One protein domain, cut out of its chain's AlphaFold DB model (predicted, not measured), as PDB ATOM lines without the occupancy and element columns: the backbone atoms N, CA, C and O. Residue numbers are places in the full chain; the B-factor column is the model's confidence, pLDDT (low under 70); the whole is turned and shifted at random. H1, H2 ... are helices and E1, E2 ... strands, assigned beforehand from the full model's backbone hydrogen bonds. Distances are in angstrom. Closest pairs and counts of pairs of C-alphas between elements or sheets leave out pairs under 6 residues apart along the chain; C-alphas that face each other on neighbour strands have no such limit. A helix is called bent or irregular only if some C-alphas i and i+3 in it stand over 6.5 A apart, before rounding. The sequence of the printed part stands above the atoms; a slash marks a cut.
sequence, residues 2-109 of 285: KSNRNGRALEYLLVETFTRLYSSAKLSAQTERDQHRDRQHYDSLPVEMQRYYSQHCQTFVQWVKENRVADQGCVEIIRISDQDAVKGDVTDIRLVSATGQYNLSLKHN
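What this domain is: This is residues 2 to 109 of the 285 residues of the protein "HaeIII family restriction endonuclease" of Vibrio marinisediminis (UniProt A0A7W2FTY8). A twisted sheet of four strands, E1 E2 E3 E4, curls round one long helix, H1, which lies in the core; H3 covers H1 on the side away from the sheet, and H2 crosses H1 beside the strands. The small H4 lies far out, on the stretch between E2 and E3. The printed part has 108 residues, with four named helices and four named strands in the order H1 E1 H2 H3 E2 H4 E3 E4; the sheet is mixed and the class is mixed, helices and strands. The whole is compact, with a radius of gyration of the C-alphas of 13.4 A and spans of 37 by 31 by 24 A.

Where its parts are: In the sheet, E1 is residues 25 to 27, E2 is 75 to 79, E3 is 93 to 97, and E4 is 100 to 108, 26.3 A long and ending at C-alpha 108 (4.317, 2.570, 15.351). H1, residues 2 to 21, begins at C-alpha 2 (11.350, 1.661, 6.619) and is 28.5 A long. H2, residues 29 to 43, is 22.1 A long and irregular: C-alphas 37 and 40 are 7.0 A apart. H3, residues 47 to 67, is 30.1 A long and begins at C-alpha 47 (12.881, 15.921, 13.001). H4 is residues 82 to 85.

How they stand to each other: E1 and E4 are the edge strands. E1 and E2 are parallel, with N 77 and O 26 2.8 A apart, within hydrogen-bond range. E1, H2, H3 and E2 form a strand-helix-strand unit, two parallel neighbour strands with helices between, and its crossover is left-handed. E2 and E3 are antiparallel, with N 78 and O 94 at 2.8 A. E3 and E4 are an antiparallel hairpin, with N 95 and O 102 at 2.8 A. H1 is on the sheet; its closest C-alphas to E4 are those of Gly 7 and His 108, 6.1 A apart. H2 is on the sheet too, over none of its strands; its closest C-alphas to E2 are those of Thr 31 and Arg 79, 5.3 A apart. H1 and H2 touch, closest at the C-alphas of Ala 9 and Tyr 42, 4.4 A, at a steep tilt of 62 degrees, opposite ways. H3 touches H1 with residues 53 to 62 alone, closest at the C-alphas of Cys 57 and Leu 14, 5.5 A, at a steep tilt of 48 degrees, the same way. H3 is not on the sheet. H4 is apart from H1, H2 and H3. In H1 and H3 every O i to N i+4 pair is within hydrogen-bond range, in H2 8 of 11; H4 is too short for such a pair.

The domain as a whole: The two C-alphas farthest apart, those of Pro 46 and Thr 99, are 38.2 A apart. The printed part has no cut and no long link. The mean pLDDT of the printed part is 90.9; residues 2 to 3 and 82 to 87 are under 70.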
ATOM      1  N   LYS A   2      11.650   0.455   5.806       60.09
ATOM      2  CA  LYS A   2      11.350   1.661   6.619       60.09
ATOM      3  C   LYS A   2      10.592   1.372   7.930       60.09
ATOM      4  O   LYS A   2      11.048   1.790   8.980       60.09
ATOM      5  N   SER A   3       9.512   0.585   7.888       62.50
ATOM      6  CA  SER A   3       8.712   0.264   9.091       62.50
ATOM      7  C   SER A   3       9.521  -0.427  10.206       62.50
ATOM      8  O   SER A   3       9.405  -0.031  11.358       62.50
ATOM      9  N   ASN A   4      10.415  -1.367   9.868       75.00
ATOM     10  CA  ASN A   4      11.287  -2.019  10.857       75.00
ATOM     11  C   ASN A   4      12.267  -1.025  11.510       75.00
ATOM     12  O   ASN A   4      12.472  -1.055  12.715       75.00
ATOM     13  N   ARG A   5      12.835  -0.097  10.725       82.94
ATOM     14  CA  ARG A   5      13.729   0.946  11.255       82.94
ATOM     15  C   ARG A   5      12.997   1.900  12.199       82.94
ATOM     16  O   ARG A   5      13.523   2.206  13.258       82.94
ATOM     17  N   ASN A   6      11.778   2.310  11.845       86.62
ATOM     18  CA  ASN A   6      10.961   3.172  12.699       86.62
ATOM     19  C   ASN A   6      10.564   2.479  14.011       86.62
ATOM     20  O   ASN A   6      10.525   3.148  15.038       86.62
ATOM     21  N   GLY A   7      10.290   1.169  13.978       88.69
ATOM     22  CA  GLY A   7      10.028   0.367  15.179       88.69
ATOM     23  C   GLY A   7      11.242   0.313  16.107       88.69
ATOM     24  O   GLY A   7      11.144   0.714  17.260       88.69
ATOM     25  N   ARG A   8      12.419  -0.047  15.574       91.44
ATOM     26  CA  ARG A   8      13.674  -0.085  16.349       91.44
ATOM     27  C   ARG A   8      14.067   1.282  16.918       91.44
ATOM     28  O   ARG A   8      14.535   1.358  18.046       91.44
ATOM     29  N   ALA A   9      13.847   2.360  16.165       94.00
ATOM     30  CA  ALA A   9      14.071   3.724  16.644       94.00
ATOM     31  C   ALA A   9      13.126   4.118  17.793       94.00
ATOM     32  O   ALA A   9      13.541   4.809  18.721       94.00
ATOM     33  N   LEU A  10      11.865   3.676  17.735       94.75
ATOM     34  CA  LEU A  10      10.885   3.917  18.791       94.75
ATOM     35  C   LEU A  10      11.211   3.111  20.058       94.75
ATOM     36  O   LEU A  10      11.173   3.666  21.151       94.75
ATOM     37  N   GLU A  11      11.587   1.835  19.911       95.56
ATOM     38  CA  GLU A  11      12.078   1.004  21.022       95.56
ATOM     39  C   GLU A  11      13.296   1.646  21.697       95.56
ATOM     40  O   GLU A  11      13.319   1.764  22.921       95.56
ATOM     41  N   TYR A  12      14.270   2.107  20.898       96.69
ATOM     42  CA  TYR A  12      15.447   2.822  21.395       96.69
ATOM     43  C   TYR A  12      15.045   4.015  22.262       96.69
ATOM     44  O   TYR A  12      15.452   4.097  23.422       96.69
ATOM     45  N   LEU A  13      14.222   4.915  21.720       97.62
ATOM     46  CA  LEU A  13      13.838   6.140  22.413       97.62
ATOM     47  C   LEU A  13      13.030   5.866  23.683       97.62
ATOM     48  O   LEU A  13      13.211   6.559  24.687       97.62
ATOM     49  N   LEU A  14      12.148   4.866  23.659       98.00
ATOM     50  CA  LEU A  14      11.357   4.515  24.830       98.00
ATOM     51  C   LEU A  14      12.256   4.013  25.970       98.00
ATOM     52  O   LEU A  14      12.087   4.452  27.106       98.00
ATOM     53  N   VAL A  15      13.250   3.169  25.669       98.12
ATOM     54  CA  VAL A  15      14.235   2.719  26.666       98.12
ATOM     55  C   VAL A  15      15.069   3.884  27.198       98.12
ATOM     56  O   VAL A  15      15.178   4.015  28.413       98.12
ATOM     57  N   GLU A  16      15.572   4.786  26.343       98.06
ATOM     58  CA  GLU A  16      16.291   5.986  26.817       98.06
ATOM     59  C   GLU A  16      15.413   6.841  27.742       98.06
ATOM     60  O   GLU A  16      15.880   7.385  28.744       98.06
ATOM     61  N   THR A  17      14.121   6.953  27.425       98.19
ATOM     62  CA  THR A  17      13.168   7.728  28.222       98.19
ATOM     63  C   THR A  17      12.921   7.076  29.581       98.19
ATOM     64  O   THR A  17      12.933   7.782  30.589       98.19
ATOM     65  N   PHE A  18      12.771   5.749  29.632       98.19
ATOM     66  CA  PHE A  18      12.717   5.001  30.888       98.19
ATOM     67  C   PHE A  18      13.984   5.215  31.723       98.19
ATOM     68  O   PHE A  18      13.881   5.591  32.889       98.19
ATOM     69  N   THR A  19      15.169   5.055  31.125       97.38
ATOM     70  CA  THR A  19      16.456   5.245  31.811       97.38
ATOM     71  C   THR A  19      16.628   6.660  32.357       97.38
ATOM     72  O   THR A  19      17.176   6.833  33.440       97.38
ATOM     73  N   ARG A  20      16.143   7.675  31.636       97.00
ATOM     74  CA  ARG A  20      16.202   9.076  32.068       97.00
ATOM     75  C   ARG A  20      15.227   9.395  33.204       97.00
ATOM     76  O   ARG A  20      15.541  10.241  34.035       97.00
ATOM     77  N   LEU A  21      14.030   8.806  33.191       96.69
ATOM     78  CA  LEU A  21      12.951   9.187  34.108       96.69
ATOM     79  C   LEU A  21      12.875   8.332  35.373       96.69
ATOM     80  O   LEU A  21      12.344   8.827  36.365       96.69
ATOM     81  N   TYR A  22      13.361   7.092  35.372       96.38
ATOM     82  CA  TYR A  22      13.460   6.280  36.589       96.38
ATOM     83  C   TYR A  22      14.747   6.599  37.351       96.38
ATOM     84  O   TYR A  22      15.831   6.633  36.774       96.38
ATOM     85  N   SER A  23      14.632   6.780  38.666       93.88
ATOM     86  CA  SER A  23      15.755   7.167  39.532       93.88
ATOM     87  C   SER A  23      16.854   6.100  39.632       93.88
ATOM     88  O   SER A  23      18.023   6.427  39.837       93.88
ATOM     89  N   SER A  24      16.490   4.823  39.477       94.62
ATOM     90  CA  SER A  24      17.387   3.669  39.602       94.62
ATOM     91  C   SER A  24      17.138   2.651  38.483       94.62
ATOM     92  O   SER A  24      16.862   1.471  38.715       94.62
ATOM     93  N   ALA A  25      17.192   3.127  37.237       96.56
ATOM     94  CA  ALA A  25      17.097   2.276  36.058       96.56
ATOM     95  C   ALA A  25      18.385   1.467  35.841       96.56
ATOM     96  O   ALA A  25      19.490   2.009  35.891       96.56
ATOM     97  N   LYS A  26      18.244   0.178  35.524       96.88
ATOM     98  CA  LYS A  26      19.348  -0.676  35.065       96.88
ATOM     99  C   LYS A  26      18.998  -1.318  33.738       96.88
ATOM    100  O   LYS A  26      17.882  -1.788  33.552       96.88
ATOM    101  N   LEU A  27      19.959  -1.359  32.827       97.44
ATOM    102  CA  LEU A  27      19.817  -2.079  31.569       97.44
ATOM    103  C   LEU A  27      20.473  -3.450  31.699       97.44
ATOM    104  O   LEU A  27      21.532  -3.588  32.312       97.44
ATOM    105  N   SER A  28      19.871  -4.468  31.089       92.31
ATOM    106  CA  SER A  28      20.578  -5.733  30.892       92.31
ATOM    107  C   SER A  28      21.705  -5.554  29.863       92.31
ATOM    108  O   SER A  28      21.595  -4.745  28.939       92.31
ATOM    109  N   ALA A  29      22.768  -6.359  29.949       93.00
ATOM    110  CA  ALA A  29      23.904  -6.262  29.023       93.00
ATOM    111  C   ALA A  29      23.501  -6.426  27.542       93.00
ATOM    112  O   ALA A  29      24.146  -5.892  26.642       93.00
ATOM    113  N   GLN A  30      22.440  -7.192  27.269       92.56
ATOM    114  CA  GLN A  30      21.888  -7.307  25.920       92.56
ATOM    115  C   GLN A  30      21.176  -6.017  25.495       92.56
ATOM    116  O   GLN A  30      21.416  -5.533  24.391       92.56
ATOM    117  N   THR A  31      20.388  -5.422  26.390       95.50
ATOM    118  CA  THR A  31      19.696  -4.152  26.141       95.50
ATOM    119  C   THR A  31      20.678  -3.030  25.830       95.50
ATOM    120  O   THR A  31      20.457  -2.288  24.880       95.50
ATOM    121  N   GLU A  32      21.798  -2.935  26.547       96.38
ATOM    122  CA  GLU A  32      22.849  -1.947  26.255       96.38
ATOM    123  C   GLU A  32      23.406  -2.091  24.831       96.38
ATOM    124  O   GLU A  32      23.547  -1.103  24.102       96.38
ATOM    125  N   ARG A  33      23.668  -3.331  24.391       94.62
ATOM    126  CA  ARG A  33      24.113  -3.608  23.016       94.62
ATOM    127  C   ARG A  33      23.059  -3.208  21.988       94.62
ATOM    128  O   ARG A  33      23.401  -2.616  20.963       94.62
ATOM    129  N   ASP A  34      21.792  -3.514  22.256       94.06
ATOM    130  CA  ASP A  34      20.684  -3.157  21.370       94.06
ATOM    131  C   ASP A  34      20.473  -1.634  21.299       94.06
ATOM    132  O   ASP A  34      20.253  -1.107  20.206       94.06
ATOM    133  N   GLN A  35      20.625  -0.908  22.415       96.06
ATOM    134  CA  GLN A  35      20.589   0.560  22.440       96.06
ATOM    135  C   GLN A  35      21.711   1.168  21.595       96.06
ATOM    136  O   GLN A  35      21.458   2.048  20.770       96.06
ATOM    137  N   HIS A  36      22.940   0.669  21.741       95.25
ATOM    138  CA  HIS A  36      24.073   1.141  20.947       95.25
ATOM    139  C   HIS A  36      23.859   0.902  19.444       95.25
ATOM    140  O   HIS A  36      24.121   1.784  18.625       95.25
ATOM    141  N   ARG A  37      23.356  -0.280  19.062       93.88
ATOM    142  CA  ARG A  37      23.075  -0.623  17.657       93.88
ATOM    143  C   ARG A  37      21.993   0.269  17.043       93.88
ATOM    144  O   ARG A  37      22.138   0.685  15.890       93.88
ATOM    145  N   ASP A  38      20.913   0.519  17.783       94.56
ATOM    146  CA  ASP A  38      19.689   1.114  17.237       94.56
ATOM    147  C   ASP A  38      19.634   2.642  17.333       94.56
ATOM    148  O   ASP A  38      18.806   3.248  16.651       94.56
ATOM    149  N   ARG A  39      20.547   3.285  18.075       95.44
ATOM    150  CA  ARG A  39      20.659   4.754  18.157       95.44
ATOM    151  C   ARG A  39      20.644   5.430  16.781       95.44
ATOM    152  O   ARG A  39      19.850   6.333  16.536       95.44
ATOM    153  N   GLN A  40      21.435   4.918  15.837       94.38
ATOM    154  CA  GLN A  40      21.503   5.452  14.469       94.38
ATOM    155  C   GLN A  40      20.147   5.440  13.740       94.38
ATOM    156  O   GLN A  40      19.915   6.236  12.831       94.38
ATOM    157  N   HIS A  41      19.245   4.513  14.092       93.50
ATOM    158  CA  HIS A  41      17.918   4.458  13.491       93.50
ATOM    159  C   HIS A  41      17.077   5.646  13.943       93.50
ATOM    160  O   HIS A  41      16.412   6.241  13.096       93.50
ATOM    161  N   TYR A  42      17.164   6.021  15.221       94.06
ATOM    162  CA  TYR A  42      16.534   7.226  15.754       94.06
ATOM    163  C   TYR A  42      17.135   8.501  15.158       94.06
ATOM    164  O   TYR A  42      16.388   9.326  14.634       94.06
ATOM    165  N   ASP A  43      18.464   8.611  15.120       93.50
ATOM    166  CA  ASP A  43      19.147   9.795  14.578       93.50
ATOM    167  C   ASP A  43      18.798  10.045  13.100       93.50
ATOM    168  O   ASP A  43      18.766  11.183  12.635       93.50
ATOM    169  N   SER A  44      18.486   8.976  12.358       93.88
ATOM    170  CA  SER A  44      18.072   9.046  10.952       93.88
ATOM    171  C   SER A  44      16.599   9.416  10.725       93.88
ATOM    172  O   SER A  44      16.181   9.569   9.572       93.88
ATOM    173  N   LEU A  45      15.786   9.522  11.783       93.31
ATOM    174  CA  LEU A  45      14.373   9.875  11.655       93.31
ATOM    175  C   LEU A  45      14.201  11.354  11.283       93.31
ATOM    176  O   LEU A  45      14.978  12.196  11.733       93.31
ATOM    177  N   PRO A  46      13.140  11.711  10.536       94.31
ATOM    178  CA  PRO A  46      12.764  13.109  10.350       94.31
ATOM    179  C   PRO A  46      12.571  13.828  11.692       94.31
ATOM    180  O   PRO A  46      12.004  13.256  12.622       94.31
ATOM    181  N   VAL A  47      12.964  15.102  11.771       94.06
ATOM    182  CA  VAL A  47      12.881  15.921  13.001       94.06
ATOM    183  C   VAL A  47      11.471  15.946  13.593       94.06
ATOM    184  O   VAL A  47      11.296  15.860  14.805       94.06
ATOM    185  N   GLU A  48      10.449  16.032  12.742       92.62
ATOM    186  CA  GLU A  48       9.050  15.968  13.172       92.62
ATOM    187  C   GLU A  48       8.737  14.647  13.892       92.62
ATOM    188  O   GLU A  48       8.078  14.655  14.930       92.62
ATOM    189  N   MET A  49       9.270  13.531  13.385       92.94
ATOM    190  CA  MET A  49       9.089  12.204  13.967       92.94
ATOM    191  C   MET A  49       9.826  12.038  15.287       92.94
ATOM    192  O   MET A  49       9.237  11.563  16.254       92.94
ATOM    193  N   GLN A  50      11.074  12.504  15.358       95.06
ATOM    194  CA  GLN A  50      11.822  12.556  16.614       95.06
ATOM    195  C   GLN A  50      11.064  13.350  17.686       95.06
ATOM    196  O   GLN A  50      10.986  12.920  18.838       95.06
ATOM    197  N   ARG A  51      10.452  14.481  17.304       95.19
ATOM    198  CA  ARG A  51       9.691  15.344  18.214       95.19
ATOM    199  C   ARG A  51       8.473  14.636  18.801       95.19
ATOM    200  O   ARG A  51       8.367  14.576  20.023       95.19
ATOM    201  N   TYR A  52       7.575  14.106  17.964       93.75
ATOM    202  CA  TYR A  52       6.360  13.480  18.497       93.75
ATOM    203  C   TYR A  52       6.664  12.150  19.198       93.75
ATOM    204  O   TYR A  52       6.049  11.863  20.217       93.75
ATOM    205  N   TYR A  53       7.662  11.373  18.745       95.19
ATOM    206  CA  TYR A  53       8.130  10.206  19.501       95.19
ATOM    207  C   TYR A  53       8.620  10.603  20.896       95.19
ATOM    208  O   TYR A  53       8.215   9.985  21.873       95.19
ATOM    209  N   SER A  54       9.452  11.643  21.008       96.06
ATOM    210  CA  SER A  54      10.000  12.080  22.300       96.06
ATOM    211  C   SER A  54       8.907  12.523  23.265       96.06
ATOM    212  O   SER A  54       8.914  12.118  24.426       96.06
ATOM    213  N   GLN A  55       7.957  13.328  22.781       96.50
ATOM    214  CA  GLN A  55       6.820  13.787  23.575       96.50
ATOM    215  C   GLN A  55       5.987  12.603  24.077       96.50
ATOM    216  O   GLN A  55       5.770  12.463  25.278       96.50
ATOM    217  N   HIS A  56       5.590  11.713  23.170       96.69
ATOM    218  CA  HIS A  56       4.698  10.600  23.485       96.69
ATOM    219  C   HIS A  56       5.370   9.521  24.334       96.69
ATOM    220  O   HIS A  56       4.745   8.993  25.249       96.69
ATOM    221  N   CYS A  57       6.657   9.232  24.117       97.50
ATOM    222  CA  CYS A  57       7.426   8.371  25.016       97.50
ATOM    223  C   CYS A  57       7.504   8.973  26.423       97.50
ATOM    224  O   CYS A  57       7.354   8.241  27.396       97.50
ATOM    225  N   GLN A  58       7.709  10.285  26.555       97.62
ATOM    226  CA  GLN A  58       7.756  10.938  27.864       97.62
ATOM    227  C   GLN A  58       6.410  10.864  28.593       97.62
ATOM    228  O   GLN A  58       6.383  10.450  29.752       97.62
ATOM    229  N   THR A  59       5.313  11.195  27.910       97.06
ATOM    230  CA  THR A  59       3.948  11.045  28.436       97.06
ATOM    231  C   THR A  59       3.676   9.601  28.867       97.06
ATOM    232  O   THR A  59       3.241   9.353  29.991       97.06
ATOM    233  N   PHE A  60       4.008   8.629  28.014       97.88
ATOM    234  CA  PHE A  60       3.789   7.216  28.308       97.88
ATOM    235  C   PHE A  60       4.590   6.738  29.524       97.88
ATOM    236  O   PHE A  60       4.030   6.103  30.415       97.88
ATOM    237  N   VAL A  61       5.885   7.060  29.604       97.88
ATOM    238  CA  VAL A  61       6.726   6.644  30.735       97.88
ATOM    239  C   VAL A  61       6.226   7.247  32.047       97.88
ATOM    240  O   VAL A  61       6.208   6.545  33.054       97.88
ATOM    241  N   GLN A  62       5.774   8.504  32.046       96.94
ATOM    242  CA  GLN A  62       5.183   9.112  33.238       96.94
ATOM    243  C   GLN A  62       3.929   8.350  33.693       96.94
ATOM    244  O   GLN A  62       3.829   7.975  34.861       96.94
ATOM    245  N   TRP A  63       3.031   8.020  32.763       97.19
ATOM    246  CA  TRP A  63       1.854   7.206  33.066       97.19
ATOM    247  C   TRP A  63       2.228   5.817  33.615       97.19
ATOM    248  O   TRP A  63       1.621   5.357  34.583       97.19
ATOM    249  N   VAL A  64       3.259   5.161  33.065       96.81
ATOM    250  CA  VAL A  64       3.751   3.861  33.562       96.81
ATOM    251  C   VAL A  64       4.256   3.968  35.002       96.81
ATOM    252  O   VAL A  64       3.941   3.092  35.812       96.81
ATOM    253  N   LYS A  65       4.989   5.037  35.347       95.00
ATOM    254  CA  LYS A  65       5.464   5.287  36.720       95.00
ATOM    255  C   LYS A  65       4.312   5.396  37.717       95.00
ATOM    256  O   LYS A  65       4.425   4.915  38.839       95.00
ATOM    257  N   GLU A  66       3.221   6.027  37.305       94.75
ATOM    258  CA  GLU A  66       2.059   6.284  38.156       94.75
ATOM    259  C   GLU A  66       1.122   5.072  38.273       94.75
ATOM    260  O   GLU A  66       0.515   4.874  39.322       94.75
ATOM    261  N   ASN A  67       1.016   4.245  37.225       94.31
ATOM    262  CA  ASN A  67      -0.071   3.262  37.095       94.31
ATOM    263  C   ASN A  67       0.375   1.798  36.968       94.31
ATOM    264  O   ASN A  67      -0.473   0.897  36.991       94.31
ATOM    265  N   ARG A  68       1.668   1.526  36.753       94.31
ATOM    266  CA  ARG A  68       2.163   0.173  36.439       94.31
ATOM    267  C   ARG A  68       3.398  -0.212  37.238       94.31
ATOM    268  O   ARG A  68       3.356  -1.195  37.970       94.31
ATOM    269  N   VAL A  69       4.489   0.539  37.103       95.00
ATOM    270  CA  VAL A  69       5.767   0.240  37.764       95.00
ATOM    271  C   VAL A  69       6.243   1.485  38.488       95.00
ATOM    272  O   VAL A  69       6.829   2.373  37.875       95.00
ATOM    273  N   ALA A  70       5.997   1.554  39.795       91.69
ATOM    274  CA  ALA A  70       6.410   2.693  40.603       91.69
ATOM    275  C   ALA A  70       7.937   2.884  40.585       91.69
ATOM    276  O   ALA A  70       8.706   1.922  40.548       91.69
ATOM    277  N   ASP A  71       8.380   4.137  40.663       90.25
ATOM    278  CA  ASP A  71       9.796   4.515  40.783       90.25
ATOM    279  C   ASP A  71      10.277   4.343  42.227       90.25
ATOM    280  O   ASP A  71      10.579   5.300  42.938       90.25
ATOM    281  N   GLN A  72      10.238   3.098  42.695       87.75
ATOM    282  CA  GLN A  72      10.612   2.710  44.048       87.75
ATOM    283  C   GLN A  72      11.656   1.601  43.973       87.75
ATOM    284  O   GLN A  72      11.345   0.419  43.828       87.75
ATOM    285  N   GLY A  73      12.921   2.001  44.080       89.88
ATOM    286  CA  GLY A  73      14.052   1.086  43.997       89.88
ATOM    287  C   GLY A  73      14.469   0.777  42.562       89.88
ATOM    288  O   GLY A  73      14.202   1.535  41.633       89.88
ATOM    289  N   CYS A  74      15.203  -0.321  42.403       94.94
ATOM    290  CA  CYS A  74      15.800  -0.700  41.129       94.94
ATOM    291  C   CYS A  74      14.732  -1.191  40.143       94.94
ATOM    292  O   CYS A  74      13.980  -2.114  40.465       94.94
ATOM    293  N   VAL A  75      14.736  -0.635  38.930       97.19
ATOM    294  CA  VAL A  75      13.923  -1.117  37.806       97.19
ATOM    295  C   VAL A  75      14.854  -1.574  36.692       97.19
ATOM    296  O   VAL A  75      15.583  -0.775  36.104       97.19
ATOM    297  N   GLU A  76      14.853  -2.874  36.417       97.38
ATOM    298  CA  GLU A  76      15.574  -3.442  35.285       97.38
ATOM    299  C   GLU A  76      14.729  -3.308  34.013       97.38
ATOM    300  O   GLU A  76      13.560  -3.692  33.984       97.38
ATOM    301  N   ILE A  77      15.326  -2.760  32.958       97.56
ATOM    302  CA  ILE A  77      14.718  -2.584  31.641       97.56
ATOM    303  C   ILE A  77      15.390  -3.572  30.689       97.56
ATOM    304  O   ILE A  77      16.607  -3.543  30.480       97.56
ATOM    305  N   ILE A  78      14.582  -4.448  30.101       95.69
ATOM    306  CA  ILE A  78      15.037  -5.540  29.248       95.69
ATOM    307  C   ILE A  78      14.359  -5.411  27.887       95.69
ATOM    308  O   ILE A  78      13.137  -5.494  27.791       95.69
ATOM    309  N   ARG A  79      15.143  -5.255  26.818       94.00
ATOM    310  CA  ARG A  79      14.660  -5.472  25.451       94.00
ATOM    311  C   ARG A  79      14.672  -6.964  25.157       94.00
ATOM    312  O   ARG A  79      15.700  -7.625  25.307       94.00
ATOM    313  N   ILE A  80      13.514  -7.496  24.788       89.00
ATOM    314  CA  ILE A  80      13.346  -8.924  24.537       89.00
ATOM    315  C   ILE A  80      13.808  -9.234  23.114       89.00
ATOM    316  O   ILE A  80      13.541  -8.494  22.168       89.00
ATOM    317  N   SER A  81      14.567 -10.319  22.973       76.50
ATOM    318  CA  SER A  81      15.144 -10.698  21.690       76.50
ATOM    319  C   SER A  81      14.118 -11.381  20.785       76.50
ATOM    320  O   SER A  81      13.190 -12.047  21.250       76.50
ATOM    321  N   ASP A  82      14.358 -11.333  19.473       65.69
ATOM    322  CA  ASP A  82      13.540 -12.045  18.488       65.69
ATOM    323  C   ASP A  82      13.474 -13.570  18.766       65.69
ATOM    324  O   ASP A  82      12.530 -14.222  18.325       65.69
ATOM    325  N   GLN A  83      14.434 -14.162  19.501       59.12
ATOM    326  CA  GLN A  83      14.420 -15.592  19.859       59.12
ATOM    327  C   GLN A  83      13.350 -15.935  20.901       59.12
ATOM    328  O   GLN A  83      12.755 -17.013  20.836       59.12
ATOM    329  N   ASP A  84      13.065 -15.025  21.829       57.12
ATOM    330  CA  ASP A  84      12.008 -15.205  22.827       57.12
ATOM    331  C   ASP A  84      10.626 -14.968  22.203       57.12
ATOM    332  O   ASP A  84       9.672 -15.686  22.519       57.12
ATOM    333  N   ALA A  85      10.551 -14.101  21.184       57.69
ATOM    334  CA  ALA A  85       9.356 -13.926  20.362       57.69
ATOM    335  C   ALA A  85       8.917 -15.197  19.612       57.69
ATOM    336  O   ALA A  85       7.731 -15.380  19.314       57.69
ATOM    337  N   VAL A  86       9.844 -16.130  19.353       56.19
ATOM    338  CA  VAL A  86       9.536 -17.444  18.754       56.19
ATOM    339  C   VAL A  86       8.747 -18.344  19.717       56.19
ATOM    340  O   VAL A  86       8.004 -19.212  19.260       56.19
ATOM    341  N   LYS A  87       8.836 -18.124  21.037       66.50
ATOM    342  CA  LYS A  87       8.117 -18.911  22.057       66.50
ATOM    343  C   LYS A  87       6.707 -18.390  22.367       66.50
ATOM    344  O   LYS A  87       6.055 -18.926  23.262       66.50
ATOM    345  N   GLY A  88       6.226 -17.388  21.627       73.31
ATOM    346  CA  GLY A  88       4.895 -16.795  21.809       73.31
ATOM    347  C   GLY A  88       4.862 -15.557  22.709       73.31
ATOM    348  O   GLY A  88       3.787 -14.989  22.885       73.31
ATOM    349  N   ASP A  89       6.008 -15.115  23.230       84.69
ATOM    350  CA  ASP A  89       6.124 -13.872  23.992       84.69
ATOM    351  C   ASP A  89       6.176 -12.675  23.026       84.69
ATOM    352  O   ASP A  89       7.102 -12.540  22.237       84.69
ATOM    353  N   VAL A  90       5.158 -11.816  23.029       85.44
ATOM    354  CA  VAL A  90       5.062 -10.668  22.102       85.44
ATOM    355  C   VAL A  90       5.649  -9.375  22.678       85.44
ATOM    356  O   VAL A  90       5.465  -8.297  22.104       85.44
ATOM    357  N   THR A  91       6.322  -9.486  23.824       90.81
ATOM    358  CA  THR A  91       6.974  -8.378  24.516       90.81
ATOM    359  C   THR A  91       8.161  -7.874  23.699       90.81
ATOM    360  O   THR A  91       9.035  -8.650  23.335       90.81
ATOM    361  N   ASP A  92       8.214  -6.567  23.463       92.06
ATOM    362  CA  ASP A  92       9.370  -5.860  22.912       92.06
ATOM    363  C   ASP A  92      10.252  -5.319  24.061       92.06
ATOM    364  O   ASP A  92      11.480  -5.445  24.037       92.06
ATOM    365  N   ILE A  93       9.630  -4.757  25.111       95.50
ATOM    366  CA  ILE A  93      10.306  -4.203  26.300       95.50
ATOM    367  C   ILE A  93       9.649  -4.735  27.574       95.50
ATOM    368  O   ILE A  93       8.427  -4.738  27.710       95.50
ATOM    369  N   ARG A  94      10.470  -5.147  28.535       96.19
ATOM    370  CA  ARG A  94      10.057  -5.630  29.850       96.19
ATOM    371  C   ARG A  94      10.677  -4.774  30.941       96.19
ATOM    372  O   ARG A  94      11.884  -4.554  30.939       96.19
ATOM    373  N   LEU A  95       9.850  -4.339  31.883       97.06
ATOM    374  CA  LEU A  95      10.289  -3.738  33.137       97.06
ATOM    375  C   LEU A  95      10.180  -4.781  34.245       97.06
ATOM    376  O   LEU A  95       9.136  -5.421  34.383       97.06
ATOM    377  N   VAL A  96      11.233  -4.938  35.037       95.75
ATOM    378  CA  VAL A  96      11.258  -5.804  36.220       95.75
ATOM    379  C   VAL A  96      11.603  -4.951  37.431       95.75
ATOM    380  O   VAL A  96      12.613  -4.254  37.450       95.75
ATOM    381  N   SER A  97      10.756  -5.003  38.448       94.12
ATOM    382  CA  SER A  97      10.944  -4.323  39.729       94.12
ATOM    383  C   SER A  97      10.781  -5.321  40.874       94.12
ATOM    384  O   SER A  97      10.398  -6.473  40.658       94.12
ATOM    385  N   ALA A  98      11.021  -4.883  42.109       90.19
ATOM    386  CA  ALA A  98      10.803  -5.724  43.287       90.19
ATOM    387  C   ALA A  98       9.337  -6.170  43.454       90.19
ATOM    388  O   ALA A  98       9.079  -7.205  44.064       90.19
ATOM    389  N   THR A  99       8.381  -5.399  42.930       87.50
ATOM    390  CA  THR A  99       6.941  -5.641  43.103       87.50
ATOM    391  C   THR A  99       6.305  -6.381  41.932       87.50
ATOM    392  O   THR A  99       5.165  -6.829  42.047       87.50
ATOM    393  N   GLY A 100       7.020  -6.552  40.817       90.44
ATOM    394  CA  GLY A 100       6.509  -7.302  39.679       90.44
ATOM    395  C   GLY A 100       7.157  -6.956  38.348       90.44
ATOM    396  O   GLY A 100       8.173  -6.261  38.266       90.44
ATOM    397  N   GLN A 101       6.524  -7.469  37.297       94.25
ATOM    398  CA  GLN A 101       6.960  -7.359  35.914       94.25
ATOM    399  C   GLN A 101       5.879  -6.685  35.068       94.25
ATOM    400  O   GLN A 101       4.698  -7.007  35.193       94.25
ATOM    401  N   TYR A 102       6.299  -5.815  34.156       95.75
ATOM    402  CA  TYR A 102       5.429  -5.174  33.180       95.75
ATOM    403  C   TYR A 102       5.971  -5.376  31.763       95.75
ATOM    404  O   TYR A 102       7.137  -5.102  31.489       95.75
ATOM    405  N   ASN A 103       5.123  -5.897  30.878       95.50
ATOM    406  CA  ASN A 103       5.475  -6.279  29.514       95.50
ATOM    407  C   ASN A 103       4.825  -5.327  28.516       95.50
ATOM    408  O   ASN A 103       3.626  -5.066  28.604       95.50
ATOM    409  N   LEU A 104       5.598  -4.871  27.538       94.81
ATOM    410  CA  LEU A 104       5.172  -3.922  26.519       94.81
ATOM    411  C   LEU A 104       5.389  -4.501  25.129       94.81
ATOM    412  O   LEU A 104       6.505  -4.899  24.808       94.81
ATOM    413  N   SER A 105       4.358  -4.472  24.287       92.38
ATOM    414  CA  SER A 105       4.506  -4.642  22.838       92.38
ATOM    415  C   SER A 105       4.320  -3.286  22.167       92.38
ATOM    416  O   SER A 105       3.225  -2.727  22.166       92.38
ATOM    417  N   LEU A 106       5.392  -2.736  21.613       92.00
ATOM    418  CA  LEU A 106       5.448  -1.385  21.080       92.00
ATOM    419  C   LEU A 106       5.215  -1.395  19.571       92.00
ATOM    420  O   LEU A 106       5.792  -2.194  18.827       92.00
ATOM    421  N   LYS A 107       4.341  -0.513  19.092       88.12
ATOM    422  CA  LYS A 107       3.987  -0.416  17.673       88.12
ATOM    423  C   LYS A 107       3.958   1.041  17.234       88.12
ATOM    424  O   LYS A 107       3.488   1.923  17.944       88.12
ATOM    425  N   HIS A 108       4.431   1.278  16.014       84.12
ATOM    426  CA  HIS A 108       4.317   2.570  15.351       84.12
ATOM    427  C   HIS A 108       3.301   2.483  14.215       84.12
ATOM    428  O   HIS A 108       3.555   1.771  13.239       84.12
ATOM    429  N   ASN A 109       2.185   3.216  14.328       73.56
ATOM    430  CA  ASN A 109       1.152   3.346  13.286       73.56
ATOM    431  C   ASN A 109       0.719   2.011  12.642       73.56
ATOM    432  O   ASN A 109       0.383   1.964  11.458       73.56
TER     433      ASN A 109